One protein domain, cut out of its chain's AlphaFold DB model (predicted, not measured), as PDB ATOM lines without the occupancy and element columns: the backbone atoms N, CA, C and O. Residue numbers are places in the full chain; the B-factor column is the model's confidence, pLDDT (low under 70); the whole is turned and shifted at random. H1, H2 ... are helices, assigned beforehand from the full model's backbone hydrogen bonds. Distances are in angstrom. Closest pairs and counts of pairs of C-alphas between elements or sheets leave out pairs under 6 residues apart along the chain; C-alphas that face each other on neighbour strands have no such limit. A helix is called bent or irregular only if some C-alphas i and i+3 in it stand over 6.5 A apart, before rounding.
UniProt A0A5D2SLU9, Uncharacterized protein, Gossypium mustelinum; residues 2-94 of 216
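What this domain is: This is residues 2 to 94 of the 216 residues of an uncharacterized protein of Gossypium mustelinum (UniProt A0A5D2SLU9). Four helices form an open, wide U: H1 is one side, the long helix H2 is the base, and a helical hairpin of H3 and H4 is the other side, with H4 folding back so that its last turns pack on the later part of H2. H1 and the first part of H2, residues 2 to 33, stick out as a free arm that makes much of the length. The printed part has 93 residues with four named helices, in the order H1, H2, H3, H4, and no named strand; the class is all helix. The whole is extended, with a radius of gyration of the C-alphas of 22.4 A, and flat, spanning 61 by 35 by 19 A.

How they stand to each other: H1, residues 2 to 18, and H2, residues 20 to 44, meet only through their link. H2 and H3, residues 50 to 64, are apart. H3 and H4, residues 69 to 94, form a hairpin: they touch at a steep tilt of 42 degrees, opposite ways, and the closest C-alphas are those of His 55 and Ser 83, 5.4 A apart. H4 touches H3 with residues 79 to 87 alone. H2 and H4 touch at a steep tilt of 52 degrees, opposite ways, with residues 37 to 42 of H2 and 88 to 92 of H4 alone; the closest C-alphas are those of Ser 41 and Ser 88, 5.9 A apart. H1 is apart from H3 and from H4. Every O i to N i+4 pair is within hydrogen-bond range in H1 and H3, against 19 of 21 in H2 and 19 of 22 in H4.

Where its parts are: H1 begins at C-alpha 2, (-52.484, 10.082, 15.488), and is 24.4 A long from first to last C-alpha. H2 measures 36.2 A and is neither bent nor irregular, but only just: C-alphas 30 and 33 are 6.0 A apart. H3 begins at C-alpha 50, (-20.043, 48.237, 35.759), and measures 21.5 A. H4 measures 37.4 A and ends at C-alpha 94, (-33.331, 45.376, 27.294). H4 is irregular, with C-alphas 70 and 73 8.6 A apart, and has a kink of 39 degrees near residue 76.

The domain as a whole: The two C-alphas farthest apart are those of Lys 3 and Leu 69, at 62.2 A. Residues 68 to 74, of which 69 to 74 belong to H4, stand free, as do residues 2 to 33. Without these stretches the body has 54 residues and spans 40 by 20 by 17 A. The three links, H1 to H2, H2 to H3 and H3 to H4, are tight, and the printed part has no cut. The mean pLDDT of the printed part is 79.5; residue 2 and residues 66 to 71 are under 70.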
ATOM      1  N   GLU A   2     -53.575   9.993  16.489       67.50
ATOM      2  CA  GLU A   2     -52.484  10.082  15.488       67.50
ATOM      3  C   GLU A   2     -52.855  10.817  14.173       67.50
ATOM      4  O   GLU A   2     -52.088  11.637  13.665       67.50
ATOM      5  N   LYS A   3     -54.084  10.618  13.661       71.19
ATOM      6  CA  LYS A   3     -54.608  11.344  12.483       71.19
ATOM      7  C   LYS A   3     -54.780  12.851  12.709       71.19
ATOM      8  O   LYS A   3     -54.590  13.625  11.774       71.19
ATOM      9  N   GLU A   4     -55.136  13.276  13.919       78.38
ATOM     10  CA  GLU A   4     -55.284  14.702  14.242       78.38
ATOM     11  C   GLU A   4     -53.923  15.378  14.361       78.38
ATOM     12  O   GLU A   4     -53.724  16.444  13.781       78.38
ATOM     13  N   THR A   5     -52.960  14.726  15.018       81.62
ATOM     14  CA  THR A   5     -51.588  15.234  15.143       81.62
ATOM     15  C   THR A   5     -50.949  15.450  13.772       81.62
ATOM     16  O   THR A   5     -50.374  16.508  13.516       81.62
ATOM     17  N   SER A   6     -51.116  14.493  12.851       84.25
ATOM     18  CA  SER A   6     -50.628  14.613  11.472       84.25
ATOM     19  C   SER A   6     -51.267  15.792  10.726       84.25
ATOM     20  O   SER A   6     -50.580  16.531  10.020       84.25
ATOM     21  N   ASN A   7     -52.569  16.019  10.917       88.44
ATOM     22  CA  ASN A   7     -53.277  17.114  10.260       88.44
ATOM     23  C   ASN A   7     -52.841  18.489  10.796       88.44
ATOM     24  O   ASN A   7     -52.615  19.415  10.015       88.44
ATOM     25  N   ILE A   8     -52.650  18.611  12.113       86.31
ATOM     26  CA  ILE A   8     -52.119  19.827  12.749       86.31
ATOM     27  C   ILE A   8     -50.710  20.122  12.230       86.31
ATOM     28  O   ILE A   8     -50.429  21.253  11.832       86.31
ATOM     29  N   LEU A   9     -49.847  19.105  12.171       86.19
ATOM     30  CA  LEU A   9     -48.472  19.241  11.696       86.19
ATOM     31  C   LEU A   9     -48.417  19.630  10.213       86.19
ATOM     32  O   LEU A   9     -47.664  20.517   9.821       86.19
ATOM     33  N   ARG A  10     -49.273  19.037   9.378       85.56
ATOM     34  CA  ARG A  10     -49.378  19.418   7.963       85.56
ATOM     35  C   ARG A  10     -49.841  20.866   7.802       85.56
ATOM     36  O   ARG A  10     -49.300  21.587   6.965       85.56
ATOM     37  N   LYS A  11     -50.824  21.296   8.598       85.06
ATOM     38  CA  LYS A  11     -51.345  22.667   8.567       85.06
ATOM     39  C   LYS A  11     -50.304  23.677   9.048       85.06
ATOM     40  O   LYS A  11     -50.137  24.701   8.394       85.06
ATOM     41  N   SER A  12     -49.567  23.383  10.121       82.94
ATOM     42  CA  SER A  12     -48.520  24.279  10.629       82.94
ATOM     43  C   SER A  12     -47.381  24.450   9.626       82.94
ATOM     44  O   SER A  12     -46.974  25.579   9.361       82.94
ATOM     45  N   ILE A  13     -46.931  23.357   8.998       85.38
ATOM     46  CA  ILE A  13     -45.918  23.389   7.936       85.38
ATOM     47  C   ILE A  13     -46.410  24.230   6.757       85.38
ATOM     48  O   ILE A  13     -45.685  25.092   6.264       85.38
ATOM     49  N   TYR A  14     -47.653  24.017   6.325       87.06
ATOM     50  CA  TYR A  14     -48.239  24.779   5.227       87.06
ATOM     51  C   TYR A  14     -48.298  26.285   5.533       87.06
ATOM     52  O   TYR A  14     -47.841  27.091   4.724       87.06
ATOM     53  N   THR A  15     -48.790  26.670   6.715       82.00
ATOM     54  CA  THR A  15     -48.848  28.076   7.145       82.00
ATOM     55  C   THR A  15     -47.452  28.689   7.281       82.00
ATOM     56  O   THR A  15     -47.241  29.829   6.870       82.00
ATOM     57  N   PHE A  16     -46.476  27.928   7.782       82.50
ATOM     58  CA  PHE A  16     -45.083  28.369   7.847       82.50
ATOM     59  C   PHE A  16     -44.518  28.672   6.455       82.50
ATOM     60  O   PHE A  16     -43.959  29.748   6.248       82.50
ATOM     61  N   PHE A  17     -44.708  27.772   5.483       85.44
ATOM     62  CA  PHE A  17     -44.241  27.993   4.112       85.44
ATOM     63  C   PHE A  17     -44.955  29.160   3.428       85.44
ATOM     64  O   PHE A  17     -44.311  29.936   2.724       85.44
ATOM     65  N   GLN A  18     -46.255  29.333   3.671       85.94
ATOM     66  CA  GLN A  18     -47.029  30.442   3.113       85.94
ATOM     67  C   GLN A  18     -46.488  31.810   3.553       85.94
ATOM     68  O   GLN A  18     -46.510  32.764   2.775       85.94
ATOM     69  N   SER A  19     -45.984  31.915   4.783       81.56
ATOM     70  CA  SER A  19     -45.469  33.170   5.339       81.56
ATOM     71  C   SER A  19     -43.948  33.203   5.510       81.56
ATOM     72  O   SER A  19     -43.420  34.117   6.150       81.56
ATOM     73  N   TYR A  20     -43.230  32.248   4.913       83.12
ATOM     74  CA  TYR A  20     -41.790  32.056   5.104       83.12
ATOM     75  C   TYR A  20     -40.977  33.315   4.805       83.12
ATOM     76  O   TYR A  20     -40.101  33.702   5.581       83.12
ATOM     77  N   GLN A  21     -41.292  33.988   3.696       84.75
ATOM     78  CA  GLN A  21     -40.567  35.183   3.281       84.75
ATOM     79  C   GLN A  21     -40.758  36.328   4.279       84.75
ATOM     80  O   GLN A  21     -39.790  36.974   4.656       84.75
ATOM     81  N   HIS A  22     -41.979  36.539   4.774       80.75
ATOM     82  CA  HIS A  22     -42.258  37.597   5.750       80.75
ATOM     83  C   HIS A  22     -41.591  37.311   7.100       80.75
ATOM     84  O   HIS A  22     -40.979  38.207   7.683       80.75
ATOM     85  N   LEU A  23     -41.642  36.058   7.562       81.12
ATOM     86  CA  LEU A  23     -40.971  35.621   8.787       81.12
ATOM     87  C   LEU A  23     -39.450  35.788   8.694       81.12
ATOM     88  O   LEU A  23     -38.838  36.346   9.600       81.12
ATOM     89  N   THR A  24     -38.848  35.356   7.585       84.44
ATOM     90  CA  THR A  24     -37.394  35.426   7.376       84.44
ATOM     91  C   THR A  24     -36.919  36.869   7.230       84.44
ATOM     92  O   THR A  24     -35.926  37.255   7.846       84.44
ATOM     93  N   THR A  25     -37.637  37.699   6.467       84.56
ATOM     94  CA  THR A  25     -37.297  39.117   6.309       84.56
ATOM     95  C   THR A  25     -37.416  39.867   7.634       84.56
ATOM     96  O   THR A  25     -36.506  40.617   7.977       84.56
ATOM     97  N   MET A  26     -38.468  39.631   8.424       81.50
ATOM     98  CA  MET A  26     -38.579  40.241   9.754       81.50
ATOM     99  C   MET A  26     -37.497  39.744  10.707       81.50
ATOM    100  O   MET A  26     -36.876  40.554  11.389       81.50
ATOM    101  N   ALA A  27     -37.198  38.443  10.719       83.88
ATOM    102  CA  ALA A  27     -36.093  37.914  11.513       83.88
ATOM    103  C   ALA A  27     -34.765  38.601  11.157       83.88
ATOM    104  O   ALA A  27     -34.032  38.991  12.059       83.88
ATOM    105  N   ALA A  28     -34.488  38.837   9.872       84.75
ATOM    106  CA  ALA A  28     -33.295  39.563   9.437       84.75
ATOM    107  C   ALA A  28     -33.302  41.039   9.885       84.75
ATOM    108  O   ALA A  28     -32.301  41.521  10.417       84.75
ATOM    109  N   ILE A  29     -34.435  41.740   9.727       85.00
ATOM    110  CA  ILE A  29     -34.597  43.147  10.137       85.00
ATOM    111  C   ILE A  29     -34.419  43.315  11.650       85.00
ATOM    112  O   ILE A  29     -33.853  44.318  12.075       85.00
ATOM    113  N   LEU A  30     -34.871  42.355  12.465       81.81
ATOM    114  CA  LEU A  30     -34.716  42.392  13.924       81.81
ATOM    115  C   LEU A  30     -33.349  41.870  14.404       81.81
ATOM    116  O   LEU A  30     -32.806  42.384  15.383       81.81
ATOM    117  N   ALA A  31     -32.762  40.881  13.728       83.62
ATOM    118  CA  ALA A  31     -31.464  40.317  14.104       83.62
ATOM    119  C   ALA A  31     -30.299  41.279  13.834       83.62
ATOM    120  O   ALA A  31     -29.315  41.276  14.577       83.62
ATOM    121  N   PHE A  32     -30.403  42.113  12.797       82.50
ATOM    122  CA  PHE A  32     -29.382  43.104  12.465       82.50
ATOM    123  C   PHE A  32     -29.133  44.130  13.593       82.50
ATOM    124  O   PHE A  32     -28.008  44.173  14.091       82.50
ATOM    125  N   PRO A  33     -30.133  44.897  14.082       82.31
ATOM    126  CA  PRO A  33     -29.925  45.865  15.157       82.31
ATOM    127  C   PRO A  33     -29.505  45.198  16.468       82.31
ATOM    128  O   PRO A  33     -28.681  45.756  17.190       82.31
ATOM    129  N   TYR A  34     -30.000  43.989  16.752       82.38
ATOM    130  CA  TYR A  34     -29.536  43.196  17.891       82.38
ATOM    131  C   TYR A  34     -28.034  42.896  17.802       82.38
ATOM    132  O   TYR A  34     -27.291  43.136  18.754       82.38
ATOM    133  N   SER A  35     -27.573  42.427  16.640       85.50
ATOM    134  CA  SER A  35     -26.166  42.089  16.411       85.50
ATOM    135  C   SER A  35     -25.278  43.331  16.483       85.50
ATOM    136  O   SER A  35     -24.261  43.322  17.175       85.50
ATOM    137  N   SER A  36     -25.683  44.431  15.839       84.94
ATOM    138  CA  SER A  36     -24.965  45.710  15.917       84.94
ATOM    139  C   SER A  36     -24.852  46.214  17.354       84.94
ATOM    140  O   SER A  36     -23.787  46.672  17.764       84.94
ATOM    141  N   TYR A  37     -25.923  46.092  18.140       83.62
ATOM    142  CA  TYR A  37     -25.917  46.495  19.540       83.62
ATOM    143  C   TYR A  37     -25.012  45.604  20.399       83.62
ATOM    144  O   TYR A  37     -24.280  46.107  21.249       83.62
ATOM    145  N   LEU A  38     -24.996  44.293  20.147       84.25
ATOM    146  CA  LEU A  38     -24.081  43.367  20.810       84.25
ATOM    147  C   LEU A  38     -22.621  43.757  20.537       84.25
ATOM    148  O   LEU A  38     -21.844  43.870  21.486       84.25
ATOM    149  N   LEU A  39     -22.259  44.053  19.284       85.81
ATOM    150  CA  LEU A  39     -20.913  44.529  18.936       85.81
ATOM    151  C   LEU A  39     -20.581  45.868  19.610       85.81
ATOM    152  O   LEU A  39     -19.491  46.029  20.156       85.81
ATOM    153  N   LEU A  40     -21.522  46.816  19.626       83.56
ATOM    154  CA  LEU A  40     -21.335  48.094  20.318       83.56
ATOM    155  C   LEU A  40     -21.132  47.891  21.823       83.56
ATOM    156  O   LEU A  40     -20.234  48.501  22.401       83.56
ATOM    157  N   SER A  41     -21.894  46.995  22.456       80.56
ATOM    158  CA  SER A  41     -21.731  46.692  23.880       80.56
ATOM    159  C   SER A  41     -20.307  46.215  24.186       80.56
ATOM    160  O   SER A  41     -19.693  46.695  25.135       80.56
ATOM    161  N   GLN A  42     -19.723  45.372  23.325       81.81
ATOM    162  CA  GLN A  42     -18.340  44.901  23.463       81.81
ATOM    163  C   GLN A  42     -17.312  46.038  23.413       81.81
ATOM    164  O   GLN A  42     -16.292  45.952  24.097       81.81
ATOM    165  N   LEU A  43     -17.598  47.109  22.668       82.06
ATOM    166  CA  LEU A  43     -16.742  48.292  22.577       82.06
ATOM    167  C   LEU A  43     -16.795  49.175  23.837       82.06
ATOM    168  O   LEU A  43     -15.779  49.752  24.218       82.06
ATOM    169  N   PHE A  44     -17.962  49.287  24.480       75.56
ATOM    170  CA  PHE A  44     -18.187  50.201  25.614       75.56
ATOM    171  C   PHE A  44     -17.997  49.559  26.998       75.56
ATOM    172  O   PHE A  44     -17.855  50.261  27.997       75.56
ATOM    173  N   ILE A  45     -17.964  48.228  27.099       72.81
ATOM    174  CA  ILE A  45     -17.745  47.532  28.380       72.81
ATOM    175  C   ILE A  45     -16.401  47.867  29.049       72.81
ATOM    176  O   ILE A  45     -16.422  48.074  30.267       72.81
ATOM    177  N   PRO A  46     -15.256  47.951  28.337       71.94
ATOM    178  CA  PRO A  46     -13.966  48.254  28.961       71.94
ATOM    179  C   PRO A  46     -13.928  49.625  29.644       71.94
ATOM    180  O   PRO A  46     -13.209  49.799  30.623       71.94
ATOM    181  N   SER A  47     -14.708  50.588  29.144       70.19
ATOM    182  CA  SER A  47     -14.820  51.944  29.691       70.19
ATOM    183  C   SER A  47     -15.948  52.100  30.717       70.19
ATOM    184  O   SER A  47     -16.091  53.164  31.316       70.19
ATOM    185  N   SER A  48     -16.745  51.055  30.955       75.88
ATOM    186  CA  SER A  48     -17.863  51.096  31.898       75.88
ATOM    187  C   SER A  48     -17.413  50.861  33.347       75.88
ATOM    188  O   SER A  48     -16.639  49.951  33.642       75.88
ATOM    189  N   HIS A  49     -17.986  51.611  34.293       78.81
ATOM    190  CA  HIS A  49     -17.796  51.384  35.736       78.81
ATOM    191  C   HIS A  49     -18.457  50.089  36.250       78.81
ATOM    192  O   HIS A  49     -18.191  49.645  37.367       78.81
ATOM    193  N   VAL A  50     -19.302  49.461  35.429       76.19
ATOM    194  CA  VAL A  50     -20.043  48.237  35.759       76.19
ATOM    195  C   VAL A  50     -19.106  47.027  35.819       76.19
ATOM    196  O   VAL A  50     -19.201  46.212  36.736       76.19
ATOM    197  N   LEU A  51     -18.147  46.939  34.893       79.50
ATOM    198  CA  LEU A  51     -17.175  45.845  34.832       79.50
ATOM    199  C   LEU A  51     -16.325  45.703  36.116       79.50
ATOM    200  O   LEU A  51     -16.321  44.611  36.691       79.50
ATOM    201  N   PRO A  52     -15.637  46.753  36.618       81.38
ATOM    202  CA  PRO A  52     -14.829  46.636  37.834       81.38
ATOM    203  C   PRO A  52     -15.671  46.368  39.091       81.38
ATOM    204  O   PRO A  52     -15.192  45.697  40.005       81.38
ATOM    205  N   SER A  53     -16.923  46.839  39.136       83.31
ATOM    206  CA  SER A  53     -17.843  46.577  40.251       83.31
ATOM    207  C   SER A  53     -18.263  45.104  40.321       83.31
ATOM    208  O   SER A  53     -18.145  44.476  41.372       83.31
ATOM    209  N   ILE A  54     -18.669  44.509  39.194       79.25
ATOM    210  CA  ILE A  54     -19.023  43.081  39.132       79.25
ATOM    211  C   ILE A  54     -17.795  42.213  39.428       79.25
ATOM    212  O   ILE A  54     -17.881  41.224  40.156       79.25
ATOM    213  N   HIS A  55     -16.634  42.595  38.889       83.25
ATOM    214  CA  HIS A  55     -15.387  41.874  39.113       83.25
ATOM    215  C   HIS A  55     -15.004  41.818  40.603       83.25
ATOM    216  O   HIS A  55     -14.626  40.755  41.096       83.25
ATOM    217  N   SER A  56     -15.127  42.933  41.335       83.56
ATOM    218  CA  SER A  56     -14.787  42.977  42.763       83.56
ATOM    219  C   SER A  56     -15.756  42.162  43.622       83.56
ATOM    220  O   SER A  56     -15.309  41.449  44.521       83.56
ATOM    221  N   GLN A  57     -17.054  42.181  43.307       85.06
ATOM    222  CA  GLN A  57     -18.058  41.369  44.000       85.06
ATOM    223  C   GLN A  57     -17.838  39.869  43.781       85.06
ATOM    224  O   GLN A  57     -17.799  39.110  44.748       85.06
ATOM    225  N   LEU A  58     -17.630  39.436  42.534       80.00
ATOM    226  CA  LEU A  58     -17.339  38.031  42.223       80.00
ATOM    227  C   LEU A  58     -16.068  37.548  42.927       80.00
ATOM    228  O   LEU A  58     -16.026  36.433  43.447       80.00
ATOM    229  N   LYS A  59     -15.047  38.407  42.988       82.25
ATOM    230  CA  LYS A  59     -13.812  38.119  43.715       82.25
ATOM    231  C   LYS A  59     -14.059  37.974  45.219       82.25
ATOM    232  O   LYS A  59     -13.567  37.014  45.805       82.25
ATOM    233  N   ALA A  60     -14.841  38.865  45.827       82.56
ATOM    234  CA  ALA A  60     -15.177  38.798  47.250       82.56
ATOM    235  C   ALA A  60     -15.991  37.538  47.599       82.56
ATOM    236  O   ALA A  60     -15.662  36.839  48.555       82.56
ATOM    237  N   ILE A  61     -17.001  37.198  46.787       81.12
ATOM    238  CA  ILE A  61     -17.819  35.984  46.960       81.12
ATOM    239  C   ILE A  61     -16.945  34.734  46.860       81.12
ATOM    240  O   ILE A  61     -17.039  33.831  47.688       81.12
ATOM    241  N   SER A  62     -16.044  34.695  45.880       72.19
ATOM    242  CA  SER A  62     -15.121  33.576  45.749       72.19
ATOM    243  C   SER A  62     -14.169  33.441  46.933       72.19
ATOM    244  O   SER A  62     -13.844  32.317  47.312       72.19
ATOM    245  N   GLN A  63     -13.668  34.554  47.466       77.88
ATOM    246  CA  GLN A  63     -12.786  34.528  48.630       77.88
ATOM    247  C   GLN A  63     -13.533  34.003  49.858       77.88
ATOM    248  O   GLN A  63     -12.977  33.208  50.609       77.88
ATOM    249  N   ALA A  64     -14.809  34.368  50.011       79.75
ATOM    250  CA  ALA A  64     -15.668  33.853  51.073       79.75
ATOM    251  C   ALA A  64     -15.962  32.345  50.939       79.75
ATOM    252  O   ALA A  64     -16.109  31.667  51.949       79.75
ATOM    253  N   MET A  65     -16.008  31.805  49.715       72.06
ATOM    254  CA  MET A  65     -16.223  30.370  49.461       72.06
ATOM    255  C   MET A  65     -14.968  29.496  49.648       72.06
ATOM    256  O   MET A  65     -15.054  28.281  49.501       72.06
ATOM    257  N   GLY A  66     -13.802  30.076  49.962       65.56
ATOM    258  CA  GLY A  66     -12.589  29.306  50.267       65.56
ATOM    259  C   GLY A  66     -11.964  28.578  49.070       65.56
ATOM    260  O   GLY A  66     -11.267  27.582  49.261       65.56
ATOM    261  N   PHE A  67     -12.200  29.046  47.836       63.88
ATOM    262  CA  PHE A  67     -11.640  28.414  46.635       63.88
ATOM    263  C   PHE A  67     -10.097  28.318  46.700       63.88
ATOM    264  O   PHE A  67      -9.433  29.291  47.074       63.88
ATOM    265  N   PRO A  68      -9.504  27.164  46.331       54.84
ATOM    266  CA  PRO A  68      -8.084  26.890  46.536       54.84
ATOM    267  C   PRO A  68      -7.175  27.803  45.700       54.84
ATOM    268  O   PRO A  68      -7.371  27.980  44.498       54.84
ATOM    269  N   LEU A  69      -6.118  28.329  46.332       52.72
ATOM    270  CA  LEU A  69      -5.132  29.246  45.734       52.72
ATOM    271  C   LEU A  69      -4.267  28.614  44.619       52.72
ATOM    272  O   LEU A  69      -3.508  29.320  43.962       52.72
ATOM    273  N   SER A  70      -4.355  27.304  44.372       53.88
ATOM    274  CA  SER A  70      -3.476  26.595  43.428       53.88
ATOM    275  C   SER A  70      -3.731  26.925  41.948       53.88
ATOM    276  O   SER A  70      -2.840  26.727  41.126       53.88
ATOM    277  N   SER A  71      -4.903  27.470  41.594       61.34
ATOM    278  CA  SER A  71      -5.286  27.829  40.213       61.34
ATOM    279  C   SER A  71      -5.613  29.320  40.039       61.34
ATOM    280  O   SER A  71      -6.400  29.713  39.172       61.34
ATOM    281  N   GLN A  72      -4.981  30.176  40.845       70.12
ATOM    282  CA  GLN A  72      -5.284  31.607  40.966       70.12
ATOM    283  C   GLN A  72      -5.302  32.367  39.623       70.12
ATOM    284  O   GLN A  72      -6.116  33.272  39.442       70.12
ATOM    285  N   TYR A  73      -4.467  31.975  38.651       74.06
ATOM    286  CA  TYR A  73      -4.447  32.576  37.311       74.06
ATOM    287  C   TYR A  73      -5.690  32.232  36.476       74.06
ATOM    288  O   TYR A  73      -6.378  33.134  35.999       74.06
ATOM    289  N   LEU A  74      -6.014  30.940  36.334       73.81
ATOM    290  CA  LEU A  74      -7.194  30.488  35.585       73.81
ATOM    291  C   LEU A  74      -8.474  31.029  36.208       73.81
ATOM    292  O   LEU A  74      -9.378  31.462  35.500       73.81
ATOM    293  N   PHE A  75      -8.517  31.060  37.534       75.25
ATOM    294  CA  PHE A  75      -9.646  31.584  38.271       75.25
ATOM    295  C   PHE A  75      -9.822  33.100  38.083       75.25
ATOM    296  O   PHE A  75     -10.931  33.577  37.845       75.25
ATOM    297  N   THR A  76      -8.729  33.867  38.089       77.62
ATOM    298  CA  THR A  76      -8.773  35.314  37.808       77.62
ATOM    299  C   THR A  76      -9.212  35.592  36.370       77.62
ATOM    300  O   THR A  76     -10.019  36.496  36.132       77.62
ATOM    301  N   LEU A  77      -8.737  34.794  35.409       83.56
ATOM    302  CA  LEU A  77      -9.156  34.880  34.009       83.56
ATOM    303  C   LEU A  77     -10.641  34.528  33.856       83.56
ATOM    304  O   LEU A  77     -11.367  35.247  33.170       83.56
ATOM    305  N   LEU A  78     -11.109  33.485  34.544       80.50
ATOM    306  CA  LEU A  78     -12.515  33.093  34.581       80.50
ATOM    307  C   LEU A  78     -13.389  34.218  35.141       80.50
ATOM    308  O   LEU A  78     -14.342  34.606  34.476       80.50
ATOM    309  N   ILE A  79     -13.052  34.791  36.303       82.00
ATOM    310  CA  ILE A  79     -13.797  35.926  36.875       82.00
ATOM    311  C   ILE A  79     -13.778  37.118  35.917       82.00
ATOM    312  O   ILE A  79     -14.800  37.778  35.736       82.00
ATOM    313  N   SER A  80     -12.640  37.407  35.284       81.25
ATOM    314  CA  SER A  80     -12.536  38.492  34.306       81.25
ATOM    315  C   SER A  80     -13.496  38.273  33.132       81.25
ATOM    316  O   SER A  80     -14.324  39.144  32.852       81.25
ATOM    317  N   LYS A  81     -13.481  37.085  32.516       85.31
ATOM    318  CA  LYS A  81     -14.387  36.735  31.414       85.31
ATOM    319  C   LYS A  81     -15.846  36.700  31.843       85.31
ATOM    320  O   LYS A  81     -16.681  37.261  31.146       85.31
ATOM    321  N   LEU A  82     -16.144  36.140  33.012       82.56
ATOM    322  CA  LEU A  82     -17.493  36.109  33.568       82.56
ATOM    323  C   LEU A  82     -18.020  37.529  33.800       82.56
ATOM    324  O   LEU A  82     -19.120  37.848  33.364       82.56
ATOM    325  N   SER A  83     -17.222  38.408  34.412       82.50
ATOM    326  CA  SER A  83     -17.603  39.808  34.636       82.50
ATOM    327  C   SER A  83     -17.847  40.552  33.321       82.50
ATOM    328  O   SER A  83     -18.810  41.312  33.217       82.50
ATOM    329  N   GLN A  84     -17.037  40.278  32.293       83.44
ATOM    330  CA  GLN A  84     -17.204  40.839  30.955       83.44
ATOM    331  C   GLN A  84     -18.503  40.349  30.309       83.44
ATOM    332  O   GLN A  84     -19.259  41.160  29.775       83.44
ATOM    333  N   THR A  85     -18.794  39.050  30.394       83.19
ATOM    334  CA  THR A  85     -20.024  38.457  29.863       83.19
ATOM    335  C   THR A  85     -21.259  38.974  30.598       83.19
ATOM    336  O   THR A  85     -22.216  39.381  29.943       83.19
ATOM    337  N   ILE A  86     -21.241  39.038  31.931       81.81
ATOM    338  CA  ILE A  86     -22.361  39.560  32.729       81.81
ATOM    339  C   ILE A  86     -22.597  41.035  32.394       81.81
ATOM    340  O   ILE A  86     -23.727  41.414  32.099       81.81
ATOM    341  N   SER A  87     -21.536  41.847  32.357       80.44
ATOM    342  CA  SER A  87     -21.636  43.258  31.974       80.44
ATOM    343  C   SER A  87     -22.210  43.407  30.559       80.44
ATOM    344  O   SER A  87     -23.200  44.112  30.380       80.44
ATOM    345  N   SER A  88     -21.700  42.653  29.571       81.06
ATOM    346  CA  SER A  88     -22.269  42.656  28.210       81.06
ATOM    347  C   SER A  88     -23.737  42.257  28.185       81.06
ATOM    348  O   SER A  88     -24.534  42.870  27.481       81.06
ATOM    349  N   SER A  89     -24.110  41.258  28.986       78.69
ATOM    350  CA  SER A  89     -25.470  40.754  29.027       78.69
ATOM    351  C   SER A  89     -26.411  41.818  29.575       78.69
ATOM    352  O   SER A  89     -27.433  42.046  28.948       78.69
ATOM    353  N   ILE A  90     -26.043  42.540  30.641       82.00
ATOM    354  CA  ILE A  90     -26.856  43.627  31.220       82.00
ATOM    355  C   ILE A  90     -27.165  44.712  30.183       82.00
ATOM    356  O   ILE A  90     -28.315  45.133  30.070       82.00
ATOM    357  N   PHE A  91     -26.167  45.137  29.402       76.56
ATOM    358  CA  PHE A  91     -26.381  46.131  28.347       76.56
ATOM    359  C   PHE A  91     -27.291  45.592  27.237       76.56
ATOM    360  O   PHE A  91     -28.208  46.280  26.794       76.56
ATOM    361  N   VAL A  92     -27.073  44.348  26.802       80.00
ATOM    362  CA  VAL A  92     -27.801  43.715  25.686       80.00
ATOM    363  C   VAL A  92     -29.205  43.237  26.090       80.00
ATOM    364  O   VAL A  92     -30.075  43.073  25.230       80.00
ATOM    365  N   LEU A  93     -29.475  43.065  27.384       77.25
ATOM    366  CA  LEU A  93     -30.725  42.548  27.941       77.25
ATOM    367  C   LEU A  93     -31.971  43.324  27.471       77.25
ATOM    368  O   LEU A  93     -32.812  42.701  26.822       77.25
ATOM    369  N   PRO A  94     -32.120  44.646  27.692       75.06
ATOM    370  CA  PRO A  94     -33.331  45.376  27.294       75.06
ATOM    371  C   PRO A  94     -33.639  45.263  25.792       75.06
ATOM    372  O   PRO A  94     -34.801  45.119  25.402       75.06
TER     373      PRO A  94